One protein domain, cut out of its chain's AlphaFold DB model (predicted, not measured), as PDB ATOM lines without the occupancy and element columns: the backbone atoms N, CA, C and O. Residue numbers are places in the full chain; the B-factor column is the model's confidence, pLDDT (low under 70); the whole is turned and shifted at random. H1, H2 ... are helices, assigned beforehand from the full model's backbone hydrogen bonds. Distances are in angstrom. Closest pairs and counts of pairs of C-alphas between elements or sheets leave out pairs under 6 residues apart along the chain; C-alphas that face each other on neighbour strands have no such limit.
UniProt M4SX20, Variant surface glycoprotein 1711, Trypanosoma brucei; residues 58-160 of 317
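Overview. This is residues 58 to 160 of the 317 residues of the protein "Variant surface glycoprotein 1711" of Trypanosoma brucei (UniProt M4SX20). The long helix H6 runs side by side with H1, and on nearly the opposite side of H1 the helix H4 crosses it at close to a right angle. The short helices H2 and H3 pack together, with H2 crossing H4 and also packing on residues 68 to 72 of H1, while H5 packs on residues 69 to 73 of H1 on another side. The printed part has 103 residues with six named helices, H1 to H6 in order along the chain, and no named strand; its class is all helix. It is compact, with a radius of gyration of the C-alphas of 13.3 A, and its C-alphas span 36 by 30 by 28 A.

Along the chain. H1, residues 59 to 74, begins with C-alpha 59 at (0.844, -21.245, -18.007) and is 22.4 A long from first to last C-alpha. H2 is residues 78 to 84 and H3 residues 98 to 102. H4, residues 108 to 120, is 18.3 A long, with C-alpha 108 at (-12.981, -20.860, -29.249). H5 is residues 125 to 132. H6, residues 137 to 159, is the longest helix at 32.9 A and ends with C-alpha 159 at (1.198, -33.132, -18.856).

Arrangement. H1 is the hub and touches four helices. It touches H6 at a shallow tilt of 17 degrees, opposite ways; their closest C-alphas, of Ala 73 and Ala 140, are 5.3 A apart. With residues 64 to 68 alone, H1 touches H4, about perpendicular at 88 degrees; the closest C-alphas, of Thr 64 and Ala 114, are 5.1 A apart. With residues 69 to 73 alone, H1 touches H5, the same way at a shallow tilt of 34 degrees, only just short of steep; the closest C-alphas, of Thr 72 and Ser 131, are 5.4 A apart. With residues 68 to 72 alone, H1 touches H2, only just about perpendicular at 72 degrees; the closest C-alphas, of Leu 71 and Ala 78, are 6.0 A apart. H2 touches H4, about perpendicular at 88 degrees, the C-alphas of Leu 79 and Ala 115 being closest at 5.0 A. H2 also touches H3, the C-alphas of Ile 82 and Ala 99 being closest at 5.1 A. H3 and H4 are near each other, and H6 is apart from H2, H3, H4 and H5. In each of the six helices, every O i to N i+4 pair is within hydrogen-bond range.

Size, cuts and confidence. The two C-alphas farthest apart, of Thr 96 and Ile 160, are 39.1 A from each other. The printed part has no cut. The link from H2 to H3, residues 85 to 97, is long, and the other four links are tight. Residues 120 to 126 stand free. The mean pLDDT of the printed part is 81.9; 13 residues are under 70, among them residues 58 to 60 and, in H6, residues 142 to 143.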
ATOM      1  N   ASP A  58       0.933 -19.292 -14.264       53.91
ATOM      2  CA  ASP A  58       1.092 -18.395 -15.401       53.91
ATOM      3  C   ASP A  58       1.012 -19.135 -16.742       53.91
ATOM      4  O   ASP A  58       0.920 -18.494 -17.781       53.91
ATOM      5  N   ALA A  59       1.006 -20.474 -16.768       54.97
ATOM      6  CA  ALA A  59       0.844 -21.245 -18.007       54.97
ATOM      7  C   ALA A  59      -0.431 -20.848 -18.780       54.97
ATOM      8  O   ALA A  59      -0.426 -20.748 -20.007       54.97
ATOM      9  N   ASP A  60      -1.507 -20.563 -18.047       60.12
ATOM     10  CA  ASP A  60      -2.772 -20.081 -18.595       60.12
ATOM     11  C   ASP A  60      -2.683 -18.633 -19.105       60.12
ATOM     12  O   ASP A  60      -3.367 -18.281 -20.072       60.12
ATOM     13  N   ASP A  61      -1.835 -17.808 -18.490       71.31
ATOM     14  CA  ASP A  61      -1.559 -16.438 -18.924       71.31
ATOM     15  C   ASP A  61      -0.654 -16.439 -20.162       71.31
ATOM     16  O   ASP A  61      -0.923 -15.707 -21.113       71.31
ATOM     17  N   PHE A  62       0.345 -17.323 -20.231       71.25
ATOM     18  CA  PHE A  62       1.199 -17.503 -21.405       71.25
ATOM     19  C   PHE A  62       0.401 -17.946 -22.626       71.25
ATOM     20  O   PHE A  62       0.577 -17.376 -23.701       71.25
ATOM     21  N   GLU A  63      -0.504 -18.913 -22.477       78.00
ATOM     22  CA  GLU A  63      -1.364 -19.362 -23.574       78.00
ATOM     23  C   GLU A  63      -2.340 -18.257 -24.019       78.00
ATOM     24  O   GLU A  63      -2.542 -18.040 -25.219       78.00
ATOM     25  N   THR A  64      -2.891 -17.494 -23.069       85.75
ATOM     26  CA  THR A  64      -3.781 -16.355 -23.352       85.75
ATOM     27  C   THR A  64      -3.036 -15.240 -24.093       85.75
ATOM     28  O   THR A  64      -3.512 -14.757 -25.122       85.75
ATOM     29  N   ILE A  65      -1.843 -14.858 -23.629       82.56
ATOM     30  CA  ILE A  65      -0.992 -13.841 -24.261       82.56
ATOM     31  C   ILE A  65      -0.499 -14.309 -25.633       82.56
ATOM     32  O   ILE A  65      -0.547 -13.538 -26.591       82.56
ATOM     33  N   ALA A  66      -0.074 -15.566 -25.767       81.31
ATOM     34  CA  ALA A  66       0.343 -16.129 -27.048       81.31
ATOM     35  C   ALA A  66      -0.816 -16.133 -28.058       81.31
ATOM     36  O   ALA A  66      -0.624 -15.789 -29.224       81.31
ATOM     37  N   THR A  67      -2.037 -16.420 -27.597       87.69
ATOM     38  CA  THR A  67      -3.256 -16.316 -28.410       87.69
ATOM     39  C   THR A  67      -3.528 -14.872 -28.833       87.69
ATOM     40  O   THR A  67      -3.818 -14.640 -30.004       87.69
ATOM     41  N   ILE A  68      -3.383 -13.893 -27.930       87.88
ATOM     42  CA  ILE A  68      -3.505 -12.464 -28.264       87.88
ATOM     43  C   ILE A  68      -2.518 -12.090 -29.372       87.88
ATOM     44  O   ILE A  68      -2.940 -11.567 -30.400       87.88
ATOM     45  N   VAL A  69      -1.237 -12.422 -29.192       84.75
ATOM     46  CA  VAL A  69      -0.172 -12.139 -30.164       84.75
ATOM     47  C   VAL A  69      -0.475 -12.782 -31.517       84.75
ATOM     48  O   VAL A  69      -0.345 -12.130 -32.551       84.75
ATOM     49  N   ASN A  70      -0.915 -14.041 -31.525       86.00
ATOM     50  CA  ASN A  70      -1.255 -14.759 -32.749       86.00
ATOM     51  C   ASN A  70      -2.424 -14.115 -33.506       86.00
ATOM     52  O   ASN A  70      -2.365 -13.949 -34.729       86.00
ATOM     53  N   LEU A  71      -3.479 -13.735 -32.780       88.81
ATOM     54  CA  LEU A  71      -4.660 -13.095 -33.350       88.81
ATOM     55  C   LEU A  71      -4.309 -11.722 -33.924       88.81
ATOM     56  O   LEU A  71      -4.601 -11.481 -35.091       88.81
ATOM     57  N   THR A  72      -3.612 -10.865 -33.169       86.38
ATOM     58  CA  THR A  72      -3.237  -9.519 -33.640       86.38
ATOM     59  C   THR A  72      -2.216  -9.550 -34.769       86.38
ATOM     60  O   THR A  72      -2.271  -8.706 -35.657       86.38
ATOM     61  N   ALA A  73      -1.306 -10.533 -34.775       81.31
ATOM     62  CA  ALA A  73      -0.342 -10.692 -35.860       81.31
ATOM     63  C   ALA A  73      -0.993 -11.131 -37.179       81.31
ATOM     64  O   ALA A  73      -0.479 -10.816 -38.253       81.31
ATOM     65  N   SER A  74      -2.112 -11.856 -37.092       81.81
ATOM     66  CA  SER A  74      -2.854 -12.363 -38.250       81.81
ATOM     67  C   SER A  74      -3.877 -11.352 -38.770       81.81
ATOM     68  O   SER A  74      -3.980 -11.151 -39.978       81.81
ATOM     69  N   ASP A  75      -4.628 -10.717 -37.867       86.81
ATOM     70  CA  ASP A  75      -5.584  -9.654 -38.176       86.81
ATOM     71  C   ASP A  75      -5.785  -8.755 -36.934       86.81
ATOM     72  O   ASP A  75      -6.311  -9.215 -35.915       86.81
ATOM     73  N   PRO A  76      -5.423  -7.458 -36.993       83.25
ATOM     74  CA  PRO A  76      -5.503  -6.560 -35.839       83.25
ATOM     75  C   PRO A  76      -6.937  -6.336 -35.330       83.25
ATOM     76  O   PRO A  76      -7.119  -5.901 -34.197       83.25
ATOM     77  N   THR A  77      -7.960  -6.659 -36.129       88.06
ATOM     78  CA  THR A  77      -9.380  -6.522 -35.758       88.06
ATOM     79  C   THR A  77      -9.990  -7.801 -35.178       88.06
ATOM     80  O   THR A  77     -11.138  -7.788 -34.728       88.06
ATOM     81  N   ALA A  78      -9.244  -8.914 -35.151       91.25
ATOM     82  CA  ALA A  78      -9.768 -10.209 -34.720       91.25
ATOM     83  C   ALA A  78     -10.251 -10.206 -33.264       91.25
ATOM     84  O   ALA A  78     -11.315 -10.749 -32.980       91.25
ATOM     85  N   LEU A  79      -9.510  -9.578 -32.343       91.81
ATOM     86  CA  LEU A  79      -9.891  -9.535 -30.925       91.81
ATOM     87  C   LEU A  79     -11.215  -8.796 -30.696       91.81
ATOM     88  O   LEU A  79     -12.044  -9.271 -29.920       91.81
ATOM     89  N   ASP A  80     -11.436  -7.687 -31.402       91.00
ATOM     90  CA  ASP A  80     -12.680  -6.918 -31.317       91.00
ATOM     91  C   ASP A  80     -13.861  -7.712 -31.884       91.00
ATOM     92  O   ASP A  80     -14.932  -7.773 -31.276       91.00
ATOM     93  N   ASP A  81     -13.671  -8.379 -33.026       93.81
ATOM     94  CA  ASP A  81     -14.700  -9.240 -33.611       93.81
ATOM     95  C   ASP A  81     -15.051 -10.416 -32.685       93.81
ATOM     96  O   ASP A  81     -16.232 -10.704 -32.479       93.81
ATOM     97  N   ILE A  82     -14.056 -11.049 -32.057       95.25
ATOM     98  CA  ILE A  82     -14.268 -12.114 -31.066       95.25
ATOM     99  C   ILE A  82     -15.041 -11.578 -29.858       95.25
ATOM    100  O   ILE A  82     -16.001 -12.213 -29.417       95.25
ATOM    101  N   ALA A  83     -14.673 -10.403 -29.338       92.12
ATOM    102  CA  ALA A  83     -15.368  -9.774 -28.219       92.12
ATOM    103  C   ALA A  83     -16.849  -9.506 -28.544       92.12
ATOM    104  O   ALA A  83     -17.711  -9.771 -27.707       92.12
ATOM    105  N   ASN A  84     -17.154  -9.076 -29.771       93.12
ATOM    106  CA  ASN A  84     -18.522  -8.840 -30.252       93.12
ATOM    107  C   ASN A  84     -19.347 -10.126 -30.443       93.12
ATOM    108  O   ASN A  84     -20.573 -10.072 -30.570       93.12
ATOM    109  N   HIS A  85     -18.693 -11.286 -30.458       93.69
ATOM    110  CA  HIS A  85     -19.318 -12.593 -30.634       93.69
ATOM    111  C   HIS A  85     -19.205 -13.497 -29.393       93.69
ATOM    112  O   HIS A  85     -19.596 -14.661 -29.451       93.69
ATOM    113  N   ASN A  86     -18.710 -12.986 -28.263       89.25
ATOM    114  CA  ASN A  86     -18.315 -13.793 -27.103       89.25
ATOM    115  C   ASN A  86     -19.450 -14.601 -26.435       89.25
ATOM    116  O   ASN A  86     -19.168 -15.585 -25.752       89.25
ATOM    117  N   THR A  87     -20.717 -14.229 -26.638       91.75
ATOM    118  CA  THR A  87     -21.889 -14.964 -26.129       91.75
ATOM    119  C   THR A  87     -22.393 -16.047 -27.083       91.75
ATOM    120  O   THR A  87     -23.339 -16.756 -26.749       91.75
ATOM    121  N   LYS A  88     -21.824 -16.150 -28.287       92.38
ATOM    122  CA  LYS A  88     -22.251 -17.101 -29.313       92.38
ATOM    123  C   LYS A  88     -21.420 -18.382 -29.252       92.38
ATOM    124  O   LYS A  88     -20.219 -18.363 -28.969       92.38
ATOM    125  N   GLU A  89     -22.053 -19.504 -29.575       93.19
ATOM    126  CA  GLU A  89     -21.336 -20.752 -29.839       93.19
ATOM    127  C   GLU A  89     -20.570 -20.656 -31.161       93.19
ATOM    128  O   GLU A  89     -21.040 -20.019 -32.111       93.19
ATOM    129  N   TYR A  90     -19.419 -21.327 -31.252       93.94
ATOM    130  CA  TYR A  90     -18.566 -21.297 -32.445       93.94
ATOM    131  C   TYR A  90     -19.319 -21.709 -33.724       93.94
ATOM    132  O   TYR A  90     -19.173 -21.088 -34.784       93.94
ATOM    133  N   SER A  91     -20.177 -22.728 -33.627       93.62
ATOM    134  CA  SER A  91     -21.015 -23.238 -34.721       93.62
ATOM    135  C   SER A  91     -21.901 -22.145 -35.338       93.62
ATOM    136  O   SER A  91     -22.031 -22.081 -36.562       93.62
ATOM    137  N   SER A  92     -22.401 -21.219 -34.514       94.81
ATOM    138  CA  SER A  92     -23.314 -20.132 -34.896       94.81
ATOM    139  C   SER A  92     -22.631 -18.877 -35.461       94.81
ATOM    140  O   SER A  92     -23.308 -17.949 -35.912       94.81
ATOM    141  N   LEU A  93     -21.295 -18.822 -35.448       94.25
ATOM    142  CA  LEU A  93     -20.551 -17.679 -35.972       94.25
ATOM    143  C   LEU A  93     -20.693 -17.573 -37.503       94.25
ATOM    144  O   LEU A  93     -20.569 -18.601 -38.186       94.25
ATOM    145  N   PRO A  94     -20.879 -16.354 -38.056       93.75
ATOM    146  CA  PRO A  94     -20.860 -16.127 -39.498       93.75
ATOM    147  C   PRO A  94     -19.535 -16.581 -40.110       93.75
ATOM    148  O   PRO A  94     -18.470 -16.325 -39.547       93.75
ATOM    149  N   THR A  95     -19.576 -17.190 -41.295       90.31
ATOM    150  CA  THR A  95     -18.365 -17.610 -42.026       90.31
ATOM    151  C   THR A  95     -17.457 -16.440 -42.399       90.31
ATOM    152  O   THR A  95     -16.263 -16.631 -42.598       90.31
ATOM    153  N   THR A  96     -18.009 -15.228 -42.462       91.25
ATOM    154  CA  THR A  96     -17.286 -13.983 -42.741       91.25
ATOM    155  C   THR A  96     -16.706 -13.312 -41.494       91.25
ATOM    156  O   THR A  96     -16.034 -12.292 -41.627       91.25
ATOM    157  N   SER A  97     -16.994 -13.816 -40.287       92.88
ATOM    158  CA  SER A  97     -16.455 -13.241 -39.047       92.88
ATOM    159  C   SER A  97     -14.970 -13.567 -38.896       92.88
ATOM    160  O   SER A  97     -14.530 -14.672 -39.224       92.88
ATOM    161  N   LYS A  98     -14.191 -12.625 -38.361       91.88
ATOM    162  CA  LYS A  98     -12.760 -12.818 -38.086       91.88
ATOM    163  C   LYS A  98     -12.551 -13.887 -37.020       91.88
ATOM    164  O   LYS A  98     -11.623 -14.684 -37.128       91.88
ATOM    165  N   ALA A  99     -13.475 -13.985 -36.069       90.75
ATOM    166  CA  ALA A  99     -13.554 -15.075 -35.110       90.75
ATOM    167  C   ALA A  99     -13.548 -16.454 -35.798       90.75
ATOM    168  O   ALA A  99     -12.746 -17.310 -35.432       90.75
ATOM    169  N   LYS A 100     -14.373 -16.669 -36.836       92.38
ATOM    170  CA  LYS A 100     -14.404 -17.941 -37.588       92.38
ATOM    171  C   LYS A 100     -13.171 -18.152 -38.471       92.38
ATOM    172  O   LYS A 100     -12.830 -19.288 -38.775       92.38
ATOM    173  N   MET A 101     -12.533 -17.071 -38.922       91.44
ATOM    174  CA  MET A 101     -11.348 -17.138 -39.788       91.44
ATOM    175  C   MET A 101     -10.061 -17.457 -39.016       91.44
ATOM    176  O   MET A 101      -9.158 -18.063 -39.588       91.44
ATOM    177  N   HIS A 102      -9.965 -17.052 -37.744       90.38
ATOM    178  CA  HIS A 102      -8.726 -17.140 -36.959       90.38
ATOM    179  C   HIS A 102      -8.809 -18.056 -35.732       90.38
ATOM    180  O   HIS A 102      -7.773 -18.431 -35.187       90.38
ATOM    181  N   CYS A 103     -10.011 -18.446 -35.311       92.38
ATOM    182  CA  CYS A 103     -10.222 -19.431 -34.257       92.38
ATOM    183  C   CYS A 103     -10.851 -20.699 -34.830       92.38
ATOM    184  O   CYS A 103     -11.460 -20.693 -35.896       92.38
ATOM    185  N   THR A 104     -10.720 -21.792 -34.090       92.69
ATOM    186  CA  THR A 104     -11.365 -23.072 -34.389       92.69
ATOM    187  C   THR A 104     -12.372 -23.397 -33.297       92.69
ATOM    188  O   THR A 104     -12.374 -22.762 -32.244       92.69
ATOM    189  N   GLU A 105     -13.192 -24.422 -33.513       92.12
ATOM    190  CA  GLU A 105     -14.116 -24.912 -32.487       92.12
ATOM    191  C   GLU A 105     -13.381 -25.274 -31.187       92.12
ATOM    192  O   GLU A 105     -13.763 -24.814 -30.116       92.12
ATOM    193  N   ASN A 106     -12.254 -25.984 -31.299       89.06
ATOM    194  CA  ASN A 106     -11.444 -26.408 -30.155       89.06
ATOM    195  C   ASN A 106     -10.737 -25.247 -29.439       89.06
ATOM    196  O   ASN A 106     -10.389 -25.374 -28.270       89.06
ATOM    197  N   THR A 107     -10.498 -24.126 -30.126       89.81
ATOM    198  CA  THR A 107      -9.786 -22.965 -29.564       89.81
ATOM    199  C   THR A 107     -10.715 -21.800 -29.231       89.81
ATOM    200  O   THR A 107     -10.244 -20.744 -28.807       89.81
ATOM    201  N   TRP A 108     -12.032 -21.962 -29.388       93.94
ATOM    202  CA  TRP A 108     -12.981 -20.860 -29.249       93.94
ATOM    203  C   TRP A 108     -13.006 -20.260 -27.842       93.94
ATOM    204  O   TRP A 108     -12.988 -19.038 -27.688       93.94
ATOM    205  N   ASP A 109     -12.989 -21.096 -26.804       92.69
ATOM    206  CA  ASP A 109     -12.960 -20.618 -25.417       92.69
ATOM    207  C   ASP A 109     -11.669 -19.864 -25.089       92.69
ATOM    208  O   ASP A 109     -11.712 -18.814 -24.445       92.69
ATOM    209  N   LEU A 110     -10.535 -20.336 -25.608       89.81
ATOM    210  CA  LEU A 110      -9.248 -19.661 -25.467       89.81
ATOM    211  C   LEU A 110      -9.236 -18.312 -26.204       89.81
ATOM    212  O   LEU A 110      -8.799 -17.309 -25.642       89.81
ATOM    213  N   CYS A 111      -9.796 -18.247 -27.414       94.25
ATOM    214  CA  CYS A 111      -9.977 -16.996 -28.149       94.25
ATOM    215  C   CYS A 111     -10.860 -15.993 -27.389       94.25
ATOM    216  O   CYS A 111     -10.518 -14.812 -27.301       94.25
ATOM    217  N   LYS A 112     -11.972 -16.444 -26.792       94.88
ATOM    218  CA  LYS A 112     -12.818 -15.591 -25.939       94.88
ATOM    219  C   LYS A 112     -12.055 -15.089 -24.714       94.88
ATOM    220  O   LYS A 112     -12.160 -13.907 -24.386       94.88
ATOM    221  N   LYS A 113     -11.277 -15.958 -24.058       92.44
ATOM    222  CA  LYS A 113     -10.430 -15.596 -22.911       92.44
ATOM    223  C   LYS A 113      -9.392 -14.542 -23.305       92.44
ATOM    224  O   LYS A 113      -9.264 -13.542 -22.608       92.44
ATOM    225  N   ALA A 114      -8.730 -14.711 -24.449       90.75
ATOM    226  CA  ALA A 114      -7.789 -13.746 -25.017       90.75
ATOM    227  C   ALA A 114      -8.437 -12.380 -25.290       90.75
ATOM    228  O   ALA A 114      -7.902 -11.352 -24.875       90.75
ATOM    229  N   ALA A 115      -9.613 -12.354 -25.923       93.00
ATOM    230  CA  ALA A 115     -10.345 -11.114 -26.185       93.00
ATOM    231  C   ALA A 115     -10.794 -10.413 -24.889       93.00
ATOM    232  O   ALA A 115     -10.647  -9.197 -24.758       93.00
ATOM    233  N   ALA A 116     -11.289 -11.171 -23.906       92.50
ATOM    234  CA  ALA A 116     -11.642 -10.635 -22.592       92.50
ATOM    235  C   ALA A 116     -10.412 -10.058 -21.875       92.50
ATOM    236  O   ALA A 116     -10.455  -8.921 -21.412       92.50
ATOM    237  N   TYR A 117      -9.296 -10.791 -21.865       90.25
ATOM    238  CA  TYR A 117      -8.047 -10.347 -21.257       90.25
ATOM    239  C   TYR A 117      -7.529  -9.056 -21.898       90.25
ATOM    240  O   TYR A 117      -7.191  -8.113 -21.184       90.25
ATOM    241  N   ALA A 118      -7.502  -8.983 -23.233       88.88
ATOM    242  CA  ALA A 118      -7.054  -7.798 -23.959       88.88
ATOM    243  C   ALA A 118      -7.924  -6.567 -23.653       88.88
ATOM    244  O   ALA A 118      -7.399  -5.469 -23.471       88.88
ATOM    245  N   ARG A 119      -9.243  -6.753 -23.532       88.38
ATOM    246  CA  ARG A 119     -10.183  -5.691 -23.151       88.38
ATOM    247  C   ARG A 119      -9.971  -5.225 -21.711       88.38
ATOM    248  O   ARG A 119      -9.945  -4.021 -21.454       88.38
ATOM    249  N   ASP A 120      -9.831  -6.162 -20.781       88.62
ATOM    250  CA  ASP A 120      -9.675  -5.862 -19.355       88.62
ATOM    251  C   ASP A 120      -8.302  -5.211 -19.072       88.62
ATOM    252  O   ASP A 120      -8.171  -4.405 -18.154       88.62
ATOM    253  N   HIS A 121      -7.311  -5.458 -19.939       86.69
ATOM    254  CA  HIS A 121      -5.974  -4.857 -19.913       86.69
ATOM    255  C   HIS A 121      -5.745  -3.840 -21.042       86.69
ATOM    256  O   HIS A 121      -4.614  -3.662 -21.496       86.69
ATOM    257  N   LYS A 122      -6.791  -3.131 -21.486       81.75
ATOM    258  CA  LYS A 122      -6.719  -2.157 -22.595       81.75
ATOM    259  C   LYS A 122      -5.658  -1.064 -22.430       81.75
ATOM    260  O   LYS A 122      -5.207  -0.510 -23.426       81.75
ATOM    261  N   ASP A 123      -5.259  -0.749 -21.197       83.56
ATOM    262  CA  ASP A 123      -4.249   0.273 -20.886       83.56
ATOM    263  C   ASP A 123      -2.809  -0.289 -20.890       83.56
ATOM    264  O   ASP A 123      -1.837   0.456 -20.741       83.56
ATOM    265  N   ASN A 124      -2.639  -1.602 -21.095       82.44
ATOM    266  CA  ASN A 124      -1.329  -2.226 -21.244       82.44
ATOM    267  C   ASN A 124      -0.674  -1.775 -22.562       82.44
ATOM    268  O   ASN A 124      -1.108  -2.137 -23.657       82.44
ATOM    269  N   ARG A 125       0.415  -1.002 -22.456       79.19
ATOM    270  CA  ARG A 125       1.122  -0.427 -23.615       79.19
ATOM    271  C   ARG A 125       1.610  -1.467 -24.624       79.19
ATOM    272  O   ARG A 125       1.625  -1.178 -25.814       79.19
ATOM    273  N   GLN A 126       2.002  -2.651 -24.162       72.12
ATOM    274  CA  GLN A 126       2.555  -3.700 -25.018       72.12
ATOM    275  C   GLN A 126       1.450  -4.378 -25.838       72.12
ATOM    276  O   GLN A 126       1.600  -4.541 -27.045       72.12
ATOM    277  N   LEU A 127       0.293  -4.642 -25.216       73.06
ATOM    278  CA  LEU A 127      -0.898  -5.111 -25.932       73.06
ATOM    279  C   LEU A 127      -1.396  -4.076 -26.949       73.06
ATOM    280  O   LEU A 127      -1.716  -4.426 -28.084       73.06
ATOM    281  N   GLN A 128      -1.404  -2.790 -26.575       77.88
ATOM    282  CA  GLN A 128      -1.761  -1.718 -27.507       77.88
ATOM    283  C   GLN A 128      -0.815  -1.655 -28.707       77.88
ATOM    284  O   GLN A 128      -1.274  -1.430 -29.826       77.88
ATOM    285  N   GLN A 129       0.489  -1.841 -28.489       76.19
ATOM    286  CA  GLN A 129       1.470  -1.856 -29.567       76.19
ATOM    287  C   GLN A 129       1.200  -3.010 -30.540       76.19
ATOM    288  O   GLN A 129       1.060  -2.763 -31.735       76.19
ATOM    289  N   TRP A 130       1.024  -4.232 -30.033       70.56
ATOM    290  CA  TRP A 130       0.743  -5.405 -30.869       70.56
ATOM    291  C   TRP A 130      -0.565  -5.285 -31.654       70.56
ATOM    292  O   TRP A 130      -0.615  -5.674 -32.815       70.56
ATOM    293  N   SER A 131      -1.608  -4.686 -31.068       69.44
ATOM    294  CA  SER A 131      -2.895  -4.472 -31.754       69.44
ATOM    295  C   SER A 131      -2.841  -3.457 -32.905       69.44
ATOM    296  O   SER A 131      -3.722  -3.448 -33.759       69.44
ATOM    297  N   LYS A 132      -1.825  -2.583 -32.930       70.50
ATOM    298  CA  LYS A 132      -1.676  -1.500 -33.920       70.50
ATOM    299  C   LYS A 132      -0.607  -1.792 -34.969       70.50
ATOM    300  O   LYS A 132      -0.497  -1.051 -35.946       70.50
ATOM    301  N   GLU A 133       0.208  -2.821 -34.763       70.06
ATOM    302  CA  GLU A 133       1.284  -3.183 -35.678       70.06
ATOM    303  C   GLU A 133       0.750  -4.003 -36.853       70.06
ATOM    304  O   GLU A 133       0.126  -5.047 -36.697       70.06
ATOM    305  N   HIS A 134       1.039  -3.529 -38.064       74.06
ATOM    306  CA  HIS A 134       0.839  -4.309 -39.276       74.06
ATOM    307  C   HIS A 134       2.113  -5.086 -39.581       74.06
ATOM    308  O   HIS A 134       3.116  -4.524 -40.026       74.06
ATOM    309  N   TYR A 135       2.073  -6.393 -39.346       73.88
ATOM    310  CA  TYR A 135       3.187  -7.268 -39.675       73.88
ATOM    311  C   TYR A 135       3.140  -7.665 -41.149       73.88
ATOM    312  O   TYR A 135       2.080  -7.916 -41.720       73.88
ATOM    313  N   SER A 136       4.317  -7.758 -41.773       76.12
ATOM    314  CA  SER A 136       4.420  -8.427 -43.070       76.12
ATOM    315  C   SER A 136       3.973  -9.883 -42.930       76.12
ATOM    316  O   SER A 136       4.137 -10.479 -41.864       76.12
ATOM    317  N   GLN A 137       3.486 -10.493 -44.009       74.75
ATOM    318  CA  GLN A 137       3.057 -11.892 -43.966       74.75
ATOM    319  C   GLN A 137       4.183 -12.834 -43.509       74.75
ATOM    320  O   GLN A 137       3.949 -13.733 -42.710       74.75
ATOM    321  N   GLN A 138       5.428 -12.571 -43.922       70.38
ATOM    322  CA  GLN A 138       6.593 -13.335 -43.470       70.38
ATOM    323  C   GLN A 138       6.843 -13.185 -41.960       70.38
ATOM    324  O   GLN A 138       7.223 -14.147 -41.291       70.38
ATOM    325  N   THR A 139       6.654 -11.982 -41.416       67.06
ATOM    326  CA  THR A 139       6.796 -11.716 -39.979       67.06
ATOM    327  C   THR A 139       5.672 -12.380 -39.188       67.06
ATOM    328  O   THR A 139       5.952 -13.018 -38.177       67.06
ATOM    329  N   ALA A 140       4.431 -12.298 -39.674       70.19
ATOM    330  CA  ALA A 140       3.275 -12.948 -39.064       70.19
ATOM    331  C   ALA A 140       3.455 -14.473 -38.987       70.19
ATOM    332  O   ALA A 140       3.240 -15.053 -37.927       70.19
ATOM    333  N   THR A 141       3.960 -15.112 -40.050       70.50
ATOM    334  CA  THR A 141       4.270 -16.554 -40.038       70.50
ATOM    335  C   THR A 141       5.327 -16.917 -38.992       70.50
ATOM    336  O   THR A 141       5.150 -17.873 -38.247       70.50
ATOM    337  N   LYS A 142       6.399 -16.127 -38.848       62.06
ATOM    338  CA  LYS A 142       7.414 -16.386 -37.807       62.06
ATOM    339  C   LYS A 142       6.860 -16.237 -36.389       62.06
ATOM    340  O   LYS A 142       7.269 -16.968 -35.490       62.06
ATOM    341  N   ILE A 143       5.956 -15.279 -36.181       68.88
ATOM    342  CA  ILE A 143       5.266 -15.093 -34.901       68.88
ATOM    343  C   ILE A 143       4.364 -16.300 -34.611       68.88
ATOM    344  O   ILE A 143       4.392 -16.818 -33.498       68.88
ATOM    345  N   GLN A 144       3.628 -16.788 -35.614       74.12
ATOM    346  CA  GLN A 144       2.792 -17.989 -35.518       74.12
ATOM    347  C   GLN A 144       3.605 -19.240 -35.147       74.12
ATOM    348  O   GLN A 144       3.193 -19.995 -34.263       74.12
ATOM    349  N   ASP A 145       4.775 -19.437 -35.761       66.62
ATOM    350  CA  ASP A 145       5.672 -20.557 -35.441       66.62
ATOM    351  C   ASP A 145       6.158 -20.489 -33.985       66.62
ATOM    352  O   ASP A 145       6.126 -21.486 -33.258       66.62
ATOM    353  N   LEU A 146       6.562 -19.297 -33.531       63.25
ATOM    354  CA  LEU A 146       6.996 -19.076 -32.151       63.25
ATOM    355  C   LEU A 146       5.861 -19.337 -31.153       63.25
ATOM    356  O   LEU A 146       6.066 -20.033 -30.159       63.25
ATOM    357  N   VAL A 147       4.663 -18.813 -31.425       72.12
ATOM    358  CA  VAL A 147       3.471 -19.039 -30.595       72.12
ATOM    359  C   VAL A 147       3.134 -20.527 -30.524       72.12
ATOM    360  O   VAL A 147       2.877 -21.038 -29.435       72.12
ATOM    361  N   SER A 148       3.201 -21.242 -31.647       70.25
ATOM    362  CA  SER A 148       2.955 -22.688 -31.681       70.25
ATOM    363  C   SER A 148       3.948 -23.452 -30.798       70.25
ATOM    364  O   SER A 148       3.550 -24.355 -30.063       70.25
ATOM    365  N   GLY A 149       5.225 -23.050 -30.797       65.81
ATOM    366  CA  GLY A 149       6.241 -23.604 -29.896       65.81
ATOM    367  C   GLY A 149       5.966 -23.323 -28.413       65.81
ATOM    368  O   GLY A 149       6.149 -24.210 -27.575       65.81
ATOM    369  N   ILE A 150       5.483 -22.121 -28.081       67.81
ATOM    370  CA  ILE A 150       5.097 -21.749 -26.710       67.81
ATOM    371  C   ILE A 150       3.909 -22.599 -26.240       67.81
ATOM    372  O   ILE A 150       3.985 -23.192 -25.168       67.81
ATOM    373  N   ILE A 151       2.849 -22.713 -27.050       72.88
ATOM    374  CA  ILE A 151       1.656 -23.509 -26.717       72.88
ATOM    375  C   ILE A 151       2.033 -24.983 -26.525       72.88
ATOM    376  O   ILE A 151       1.667 -25.581 -25.517       72.88
ATOM    377  N   ALA A 152       2.840 -25.552 -27.428       71.50
ATOM    378  CA  ALA A 152       3.317 -26.929 -27.295       71.50
ATOM    379  C   ALA A 152       4.107 -27.147 -25.993       71.50
ATOM    380  O   ALA A 152       3.902 -28.145 -25.303       71.50
ATOM    381  N   THR A 153       4.960 -26.189 -25.618       69.56
ATOM    382  CA  THR A 153       5.727 -26.241 -24.363       69.56
ATOM    383  C   THR A 153       4.807 -26.155 -23.141       69.56
ATOM    384  O   THR A 153       4.976 -26.913 -22.188       69.56
ATOM    385  N   VAL A 154       3.803 -25.274 -23.165       72.00
ATOM    386  CA  VAL A 154       2.792 -25.158 -22.101       72.00
ATOM    387  C   VAL A 154       1.995 -26.459 -21.958       72.00
ATOM    388  O   VAL A 154       1.797 -26.938 -20.839       72.00
ATOM    389  N   ASP A 155       1.610 -27.093 -23.063       73.25
ATOM    390  CA  ASP A 155       0.919 -28.384 -23.052       73.25
ATOM    391  C   ASP A 155       1.794 -29.522 -22.518       73.25
ATOM    392  O   ASP A 155       1.311 -30.387 -21.780       73.25
ATOM    393  N   GLU A 156       3.084 -29.539 -22.850       73.31
ATOM    394  CA  GLU A 156       4.041 -30.479 -22.263       73.31
ATOM    395  C   GLU A 156       4.187 -30.265 -20.755       73.31
ATOM    396  O   GLU A 156       4.096 -31.228 -19.990       73.31
ATOM    397  N   LEU A 157       4.321 -29.014 -20.307       68.50
ATOM    398  CA  LEU A 157       4.362 -28.671 -18.884       68.50
ATOM    399  C   LEU A 157       3.074 -29.090 -18.164       68.50
ATOM    400  O   LEU A 157       3.135 -29.618 -17.053       68.50
ATOM    401  N   ARG A 158       1.904 -28.936 -18.797       70.50
ATOM    402  CA  ARG A 158       0.610 -29.364 -18.241       70.50
ATOM    403  C   ARG A 158       0.514 -30.874 -18.047       70.50
ATOM    404  O   ARG A 158      -0.133 -31.292 -17.086       70.50
ATOM    405  N   LYS A 159       1.147 -31.661 -18.924       73.69
ATOM    406  CA  LYS A 159       1.198 -33.132 -18.856       73.69
ATOM    407  C   LYS A 159       2.156 -33.646 -17.781       73.69
ATOM    408  O   LYS A 159       2.090 -34.821 -17.423       73.69
ATOM    409  N   ILE A 160       3.053 -32.805 -17.262       75.38
ATOM    410  CA  ILE A 160       3.948 -33.203 -16.180       75.38
ATOM    411  C   ILE A 160       3.179 -33.201 -14.858       75.38
ATOM    412  O   ILE A 160       2.834 -32.155 -14.311       75.38
TER     413      ILE A 160